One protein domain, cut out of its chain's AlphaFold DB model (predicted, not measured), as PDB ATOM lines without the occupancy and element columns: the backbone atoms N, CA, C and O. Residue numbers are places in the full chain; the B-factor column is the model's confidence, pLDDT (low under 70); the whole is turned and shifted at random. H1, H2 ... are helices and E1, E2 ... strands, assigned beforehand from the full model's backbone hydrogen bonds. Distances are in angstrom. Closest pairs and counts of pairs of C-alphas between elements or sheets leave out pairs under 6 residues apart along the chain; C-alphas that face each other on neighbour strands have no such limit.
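Overview. This is residues 17 to 74 of the 78 residues of an uncharacterized protein of Oleiagrimonas sp. MCCC 1A03011 (UniProt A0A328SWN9). What shape do these coordinates draw? Two parallel strands, E1 and E2, make a small sheet with helix H2 near E1, and beyond E2 a hairpin arm of E3 and E4 reaches away and makes the length. Which parts follow one another? The printed part has 58 residues, with two named helices and four named strands in the order E1, H1, H2, E2, E3, E4, of the mixed class; the E3 and E4 sheet is antiparallel. How spread out is it? It is only just loose, close to extended, with a radius of gyration of the C-alphas of 15.3 A and spans of 49 by 20 by 14 A.

Along the chain. Where are the parallel strands? E1 is residues 17 to 21, from C-alpha 17 at (136.818, 162.285, 136.944), and E2 is residues 53 to 58, 16.4 A long. Where are the other elements? H1 is residues 23 to 26 and H2 residues 29 to 43, 20.5 A long. E3 is residues 61 to 64 and E4 residues 70 to 73, ending with C-alpha 73 at (118.279, 156.863, 119.781).

Arrangement. How do the strands pair? E1 and E2 are parallel at 19 degrees, with N 19 and O 55 2.9 A apart, within hydrogen-bond range. E3 and E4 form an antiparallel hairpin at 143 degrees, with N 63 and O 71 at 2.8 A, within that range. Where are the helices? H2 and E1 are near each other, with 5 pairs of C-alphas within 10 A. H1 and H2 only just touch, with 3 pairs of C-alphas within 8 A, only at the corner and through residues 31 to 32 of H2 alone; the closest C-alphas, of Ile 25 and Phe 32, are 5.5 A apart. What of the helix backbones and the arm? In H2 every O i to N i+4 pair is within hydrogen-bond range, and H1 is too short for such a pair. E2 runs on into E3 across a break of 2 residues, at 39 degrees, while H2 is apart from E3 and E4.

Size, cuts and confidence. How large is it? The two C-alphas farthest apart, those of Ser 50 and Lys 67, are 48.8 A from each other. Is there a cut or a long link? The printed part has no cut and no long link; the link from H2 to E2, 9 residues, is short. Where is confidence low? The mean pLDDT of the printed part is 91.7, and residue 74 is under 70.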
ATOM      1  N   VAL A  17     137.136 161.704 138.244       92.38
ATOM      2  CA  VAL A  17     136.818 162.285 136.944       92.38
ATOM      3  C   VAL A  17     135.756 161.405 136.316       92.38
ATOM      4  O   VAL A  17     136.016 160.251 135.992       92.38
ATOM      5  N   ARG A  18     134.546 161.934 136.149       94.94
ATOM      6  CA  ARG A  18     133.474 161.227 135.442       94.94
ATOM      7  C   ARG A  18     133.437 161.654 133.988       94.94
ATOM      8  O   ARG A  18     133.413 162.847 133.694       94.94
ATOM      9  N   VAL A  19     133.405 160.673 133.098       95.44
ATOM     10  CA  VAL A  19     133.344 160.885 131.657       95.44
ATOM     11  C   VAL A  19     132.152 160.116 131.111       95.44
ATOM     12  O   VAL A  19     132.136 158.889 131.124       95.44
ATOM     13  N   SER A  20     131.148 160.843 130.637       94.81
ATOM     14  CA  SER A  20     129.964 160.261 130.012       94.81
ATOM     15  C   SER A  20     130.152 160.223 128.497       94.81
ATOM     16  O   SER A  20     130.374 161.266 127.882       94.81
ATOM     17  N   VAL A  21     130.098 159.034 127.893       92.88
ATOM     18  CA  VAL A  21     130.372 158.838 126.459       92.88
ATOM     19  C   VAL A  21     129.416 157.837 125.809       92.88
ATOM     20  O   VAL A  21     128.962 156.903 126.469       92.88
ATOM     21  N   PRO A  22     129.138 157.950 124.499       91.62
ATOM     22  CA  PRO A  22     128.471 156.888 123.754       91.62
ATOM     23  C   PRO A  22     129.254 155.571 123.806       91.62
ATOM     24  O   PRO A  22     130.486 155.569 123.776       91.62
ATOM     25  N   ALA A  23     128.538 154.443 123.796       89.69
ATOM     26  CA  ALA A  23     129.140 153.107 123.817       89.69
ATOM     27  C   ALA A  23     130.149 152.887 122.671       89.69
ATOM     28  O   ALA A  23     131.201 152.288 122.875       89.69
ATOM     29  N   GLU A  24     129.866 153.445 121.488       90.56
ATOM     30  CA  GLU A  24     130.739 153.386 120.306       90.56
ATOM     31  C   GLU A  24     132.148 153.939 120.539       90.56
ATOM     32  O   GLU A  24     133.078 153.568 119.828       90.56
ATOM     33  N   ILE A  25     132.311 154.853 121.500       93.12
ATOM     34  CA  ILE A  25     133.623 155.397 121.845       93.12
ATOM     35  C   ILE A  25     134.403 154.394 122.690       93.12
ATOM     36  O   ILE A  25     135.578 154.179 122.419       93.12
ATOM     37  N   LEU A  26     133.767 153.768 123.687       92.62
ATOM     38  CA  LEU A  26     134.438 152.792 124.555       92.62
ATOM     39  C   LEU A  26     134.773 151.489 123.822       92.62
ATOM     40  O   LEU A  26     135.762 150.842 124.153       92.62
ATOM     41  N   PHE A  27     133.970 151.113 122.826       93.31
ATOM     42  CA  PHE A  27     134.189 149.907 122.022       93.31
ATOM     43  C   PHE A  27     135.124 150.117 120.819       93.31
ATOM     44  O   PHE A  27     135.402 149.167 120.092       93.31
ATOM     45  N   ASP A  28     135.654 151.328 120.629       95.12
ATOM     46  CA  ASP A  28     136.664 151.648 119.619       95.12
ATOM     47  C   ASP A  28     137.947 152.125 120.313       95.12
ATOM     48  O   ASP A  28     138.034 153.252 120.806       95.12
ATOM     49  N   PHE A  29     138.975 151.272 120.322       95.88
ATOM     50  CA  PHE A  29     140.240 151.564 121.002       95.88
ATOM     51  C   PHE A  29     140.887 152.871 120.532       95.88
ATOM     52  O   PHE A  29     141.438 153.615 121.344       95.88
ATOM     53  N   LYS A  30     140.823 153.180 119.233       97.38
ATOM     54  CA  LYS A  30     141.475 154.371 118.682       97.38
ATOM     55  C   LYS A  30     140.747 155.635 119.129       97.38
ATOM     56  O   LYS A  30     141.406 156.603 119.515       97.38
ATOM     57  N   LYS A  31     139.410 155.624 119.107       96.88
ATOM     58  CA  LYS A  31     138.592 156.739 119.614       96.88
ATOM     59  C   LYS A  31     138.793 156.922 121.115       96.88
ATOM     60  O   LYS A  31     139.085 158.035 121.551       96.88
ATOM     61  N   PHE A  32     138.705 155.837 121.882       97.00
ATOM     62  CA  PHE A  32     138.907 155.853 123.327       97.00
ATOM     63  C   PHE A  32     140.282 156.409 123.709       97.00
ATOM     64  O   PHE A  32     140.362 157.370 124.470       97.00
ATOM     65  N   ALA A  33     141.362 155.866 123.137       95.94
ATOM     66  CA  ALA A  33     142.725 156.279 123.464       95.94
ATOM     67  C   ALA A  33     142.986 157.757 123.132       95.94
ATOM     68  O   ALA A  33     143.653 158.450 123.901       95.94
ATOM     69  N   GLY A  34     142.441 158.256 122.014       96.94
ATOM     70  CA  GLY A  34     142.531 159.671 121.647       96.94
ATOM     71  C   GLY A  34     141.843 160.579 122.666       96.94
ATOM     72  O   GLY A  34     142.455 161.510 123.182       96.94
ATOM     73  N   ILE A  35     140.600 160.254 123.029       96.69
ATOM     74  CA  ILE A  35     139.827 161.031 124.005       96.69
ATOM     75  C   ILE A  35     140.462 160.959 125.395       96.69
ATOM     76  O   ILE A  35     140.569 161.979 126.072       96.69
ATOM     77  N   GLN A  36     140.930 159.781 125.818       96.38
ATOM     78  CA  GLN A  36     141.640 159.623 127.083       96.38
ATOM     79  C   GLN A  36     142.882 160.516 127.120       96.38
ATOM     80  O   GLN A  36     143.067 161.247 128.090       96.38
ATOM     81  N   LYS A  37     143.711 160.508 126.069       96.50
ATOM     82  CA  LYS A  37     144.903 161.362 125.979       96.50
ATOM     83  C   LYS A  37     144.548 162.844 126.130       96.50
ATOM     84  O   LYS A  37     145.224 163.560 126.871       96.50
ATOM     85  N   ASP A  38     143.488 163.299 125.468       96.75
ATOM     86  CA  ASP A  38     143.055 164.697 125.522       96.75
ATOM     87  C   ASP A  38     142.539 165.088 126.913       96.75
ATOM     88  O   ASP A  38     142.860 166.167 127.416       96.75
ATOM     89  N   ILE A  39     141.776 164.206 127.569       95.62
ATOM     90  CA  ILE A  39     141.324 164.402 128.953       95.62
ATOM     91  C   ILE A  39     142.526 164.461 129.897       95.62
ATOM     92  O   ILE A  39     142.648 165.407 130.669       95.62
ATOM     93  N   LEU A  40     143.452 163.509 129.804       95.12
ATOM     94  CA  LEU A  40     144.661 163.482 130.625       95.12
ATOM     95  C   LEU A  40     145.550 164.717 130.398       95.12
ATOM     96  O   LEU A  40     146.121 165.259 131.343       95.12
ATOM     97  N   GLY A  41     145.606 165.232 129.165       94.50
ATOM     98  CA  GLY A  41     146.278 166.491 128.846       94.50
ATOM     99  C   GLY A  41     145.681 167.683 129.598       94.50
ATOM    100  O   GLY A  41     146.423 168.516 130.110       94.50
ATOM    101  N   ARG A  42     144.350 167.726 129.746       93.62
ATOM    102  CA  ARG A  42     143.648 168.739 130.559       93.62
ATOM    103  C   ARG A  42     143.878 168.553 132.058       93.62
ATOM    104  O   ARG A  42     143.844 169.531 132.796       93.62
ATOM    105  N   LEU A  43     144.111 167.317 132.496       92.06
ATOM    106  CA  LEU A  43     144.427 166.979 133.886       92.06
ATOM    107  C   LEU A  43     145.911 167.201 134.241       92.06
ATOM    108  O   LEU A  43     146.264 167.165 135.415       92.06
ATOM    109  N   GLY A  44     146.762 167.490 133.250       90.38
ATOM    110  CA  GLY A  44     148.134 167.978 133.429       90.38
ATOM    111  C   GLY A  44     149.223 167.117 132.781       90.38
ATOM    112  O   GLY A  44     150.293 167.630 132.468       90.38
ATOM    113  N   CYS A  45     148.966 165.834 132.520       89.88
ATOM    114  CA  CYS A  45     149.907 164.946 131.831       89.88
ATOM    115  C   CYS A  45     149.152 164.050 130.851       89.88
ATOM    116  O   CYS A  45     148.482 163.116 131.268       89.88
ATOM    117  N   ALA A  46     149.336 164.249 129.545       90.44
ATOM    118  CA  ALA A  46     148.629 163.491 128.503       90.44
ATOM    119  C   ALA A  46     148.903 161.970 128.490       90.44
ATOM    120  O   ALA A  46     148.206 161.229 127.802       90.44
ATOM    121  N   ALA A  47     149.926 161.508 129.216       90.44
ATOM    122  CA  ALA A  47     150.350 160.110 129.261       90.44
ATOM    123  C   ALA A  47     150.179 159.452 130.644       90.44
ATOM    124  O   ALA A  47     150.487 158.271 130.790       90.44
ATOM    125  N   CYS A  48     149.716 160.186 131.659       87.06
ATOM    126  CA  CYS A  48     149.669 159.705 133.037       87.06
ATOM    127  C   CYS A  48     148.218 159.522 133.487       87.06
ATOM    128  O   CYS A  48     147.441 160.464 133.425       87.06
ATOM    129  N   THR A  49     147.863 158.342 133.995       87.69
ATOM    130  CA  THR A  49     146.574 158.097 134.677       87.69
ATOM    131  C   THR A  49     146.686 158.156 136.200       87.69
ATOM    132  O   THR A  49     145.675 158.159 136.900       87.69
ATOM    133  N   SER A  50     147.909 158.190 136.731       85.19
ATOM    134  CA  SER A  50     148.175 158.215 138.166       85.19
ATOM    135  C   SER A  50     147.564 159.450 138.835       85.19
ATOM    136  O   SER A  50     147.615 160.553 138.304       85.19
ATOM    137  N   GLY A  51     147.006 159.262 140.034       84.94
ATOM    138  CA  GLY A  51     146.420 160.347 140.830       84.94
ATOM    139  C   GLY A  51     144.962 160.699 140.500       84.94
ATOM    140  O   GLY A  51     144.394 161.553 141.189       84.94
ATOM    141  N   HIS A  52     144.348 160.024 139.521       89.12
ATOM    142  CA  HIS A  52     142.951 160.215 139.119       89.12
ATOM    143  C   HIS A  52     142.151 158.906 139.211       89.12
ATOM    144  O   HIS A  52     142.626 157.857 138.781       89.12
ATOM    145  N   ASP A  53     140.920 158.976 139.724       91.62
ATOM    146  CA  ASP A  53     139.923 157.901 139.601       91.62
ATOM    147  C   ASP A  53     138.998 158.247 138.425       91.62
ATOM    148  O   ASP A  53     138.044 159.012 138.572       91.62
ATOM    149  N   ILE A  54     139.333 157.764 137.224       93.31
ATOM    150  CA  ILE A  54     138.586 158.090 136.002       93.31
ATOM    151  C   ILE A  54     137.502 157.039 135.770       93.31
ATOM    152  O   ILE A  54     137.793 155.883 135.461       93.31
ATOM    153  N   ARG A  55     136.242 157.462 135.863       94.44
ATOM    154  CA  ARG A  55     135.061 156.618 135.683       94.44
ATOM    155  C   ARG A  55     134.385 156.934 134.359       94.44
ATOM    156  O   ARG A  55     133.969 158.069 134.126       94.44
ATOM    157  N   TRP A  56     134.281 155.921 133.510       95.25
ATOM    158  CA  TRP A  56     133.661 156.020 132.195       95.25
ATOM    159  C   TRP A  56     132.246 155.458 132.252       95.25
ATOM    160  O   TRP A  56     132.056 154.271 132.512       95.25
ATOM    161  N   ASP A  57     131.268 156.317 131.995       94.44
ATOM    162  CA  ASP A  57     129.848 155.993 132.042       94.44
ATOM    163  C   ASP A  57     129.276 156.008 130.610       94.44
ATOM    164  O   ASP A  57     129.426 156.992 129.879       94.44
ATOM    165  N   ILE A  58     128.609 154.927 130.188       92.38
ATOM    166  CA  ILE A  58     127.967 154.861 128.865       92.38
ATOM    167  C   ILE A  58     126.668 155.670 128.875       92.38
ATOM    168  O   ILE A  58     125.746 155.373 129.635       92.38
ATOM    169  N   THR A  59     126.558 156.650 127.980       89.25
ATOM    170  CA  THR A  59     125.324 157.417 127.777       89.25
ATOM    171  C   THR A  59     124.376 156.694 126.834       89.25
ATOM    172  O   THR A  59     124.747 156.374 125.701       89.25
ATOM    173  N   ARG A  60     123.129 156.519 127.274       85.69
ATOM    174  CA  ARG A  60     121.995 156.165 126.418       85.69
ATOM    175  C   ARG A  60     121.197 157.421 126.118       85.69
ATOM    176  O   ARG A  60     120.937 158.212 127.022       85.69
ATOM    177  N   ASN A  61     120.815 157.590 124.865       84.19
ATOM    178  CA  ASN A  61     120.042 158.739 124.427       84.19
ATOM    179  C   ASN A  61     118.613 158.283 124.138       84.19
ATOM    180  O   ASN A  61     118.409 157.287 123.450       84.19
ATOM    181  N   PHE A  62     117.636 159.020 124.655       89.44
ATOM    182  CA  PHE A  62     116.220 158.786 124.397       89.44
ATOM    183  C   PHE A  62     115.623 160.025 123.739       89.44
ATOM    184  O   PHE A  62     115.893 161.150 124.158       89.44
ATOM    185  N   VAL A  63     114.806 159.818 122.714       90.19
ATOM    186  CA  VAL A  63     114.076 160.857 121.993       90.19
ATOM    187  C   VAL A  63     112.590 160.628 122.228       90.19
ATOM    188  O   VAL A  63     112.108 159.505 122.103       90.19
ATOM    189  N   VAL A  64     111.869 161.690 122.581       93.19
ATOM    190  CA  VAL A  64     110.422 161.644 122.815       93.19
ATOM    191  C   VAL A  64     109.717 162.336 121.658       93.19
ATOM    192  O   VAL A  64     110.063 163.465 121.312       93.19
ATOM    193  N   ASP A  65     108.751 161.659 121.042       93.31
ATOM    194  CA  ASP A  65     107.968 162.230 119.945       93.31
ATOM    195  C   ASP A  65     106.749 163.039 120.432       93.31
ATOM    196  O   ASP A  65     106.426 163.086 121.619       93.31
ATOM    197  N   ILE A  66     106.035 163.680 119.498       92.69
ATOM    198  CA  ILE A  66     104.847 164.499 119.809       92.69
ATOM    199  C   ILE A  66     103.662 163.685 120.355       92.69
ATOM    200  O   ILE A  66     102.732 164.250 120.923       92.69
ATOM    201  N   LYS A  67     103.680 162.359 120.182       95.75
ATOM    202  CA  LYS A  67     102.693 161.434 120.749       95.75
ATOM    203  C   LYS A  67     103.122 160.930 122.132       95.75
ATOM    204  O   LYS A  67     102.401 160.132 122.725       95.75
ATOM    205  N   GLY A  68     104.273 161.379 122.640       93.25
ATOM    206  CA  GLY A  68     104.841 160.963 123.917       93.25
ATOM    207  C   GLY A  68     105.521 159.593 123.882       93.25
ATOM    208  O   GLY A  68     105.788 159.034 124.944       93.25
ATOM    209  N   GLN A  69     105.793 159.024 122.702       94.38
ATOM    210  CA  GLN A  69     106.501 157.746 122.611       94.38
ATOM    211  C   GLN A  69     108.005 157.963 122.771       94.38
ATOM    212  O   GLN A  69     108.572 158.909 122.220       94.38
ATOM    213  N   ILE A  70     108.638 157.070 123.534       93.94
ATOM    214  CA  ILE A  70     110.067 157.102 123.844       93.94
ATOM    215  C   ILE A  70     110.796 156.168 122.881       93.94
ATOM    216  O   ILE A  70     110.509 154.973 122.829       93.94
ATOM    217  N   HIS A  71     111.780 156.710 122.175       87.38
ATOM    218  CA  HIS A  71     112.646 155.984 121.255       87.38
ATOM    219  C   HIS A  71     114.073 156.053 121.785       87.38
ATOM    220  O   HIS A  71     114.599 157.145 121.991       87.38
ATOM    221  N   GLU A  72     114.725 154.915 122.022       87.12
ATOM    222  CA  GLU A  72     116.167 154.921 122.284       87.12
ATOM    223  C   GLU A  72     116.861 155.305 120.974       87.12
ATOM    224  O   GLU A  72     116.811 154.570 119.987       87.12
ATOM    225  N   SER A  73     117.464 156.494 120.926       75.75
ATOM    226  CA  SER A  73     118.279 156.863 119.781       75.75
ATOM    227  C   SER A  73     119.587 156.101 119.909       75.75
ATOM    228  O   SER A  73     120.453 156.465 120.715       75.75
ATOM    229  N   ALA A  74     119.726 155.047 119.106       65.31
ATOM    230  CA  ALA A  74     121.032 154.480 118.845       65.31
ATOM    231  C   ALA A  74     121.953 155.623 118.380       65.31
ATOM    232  O   ALA A  74     121.520 156.482 117.596       65.31
TER     233      ALA A  74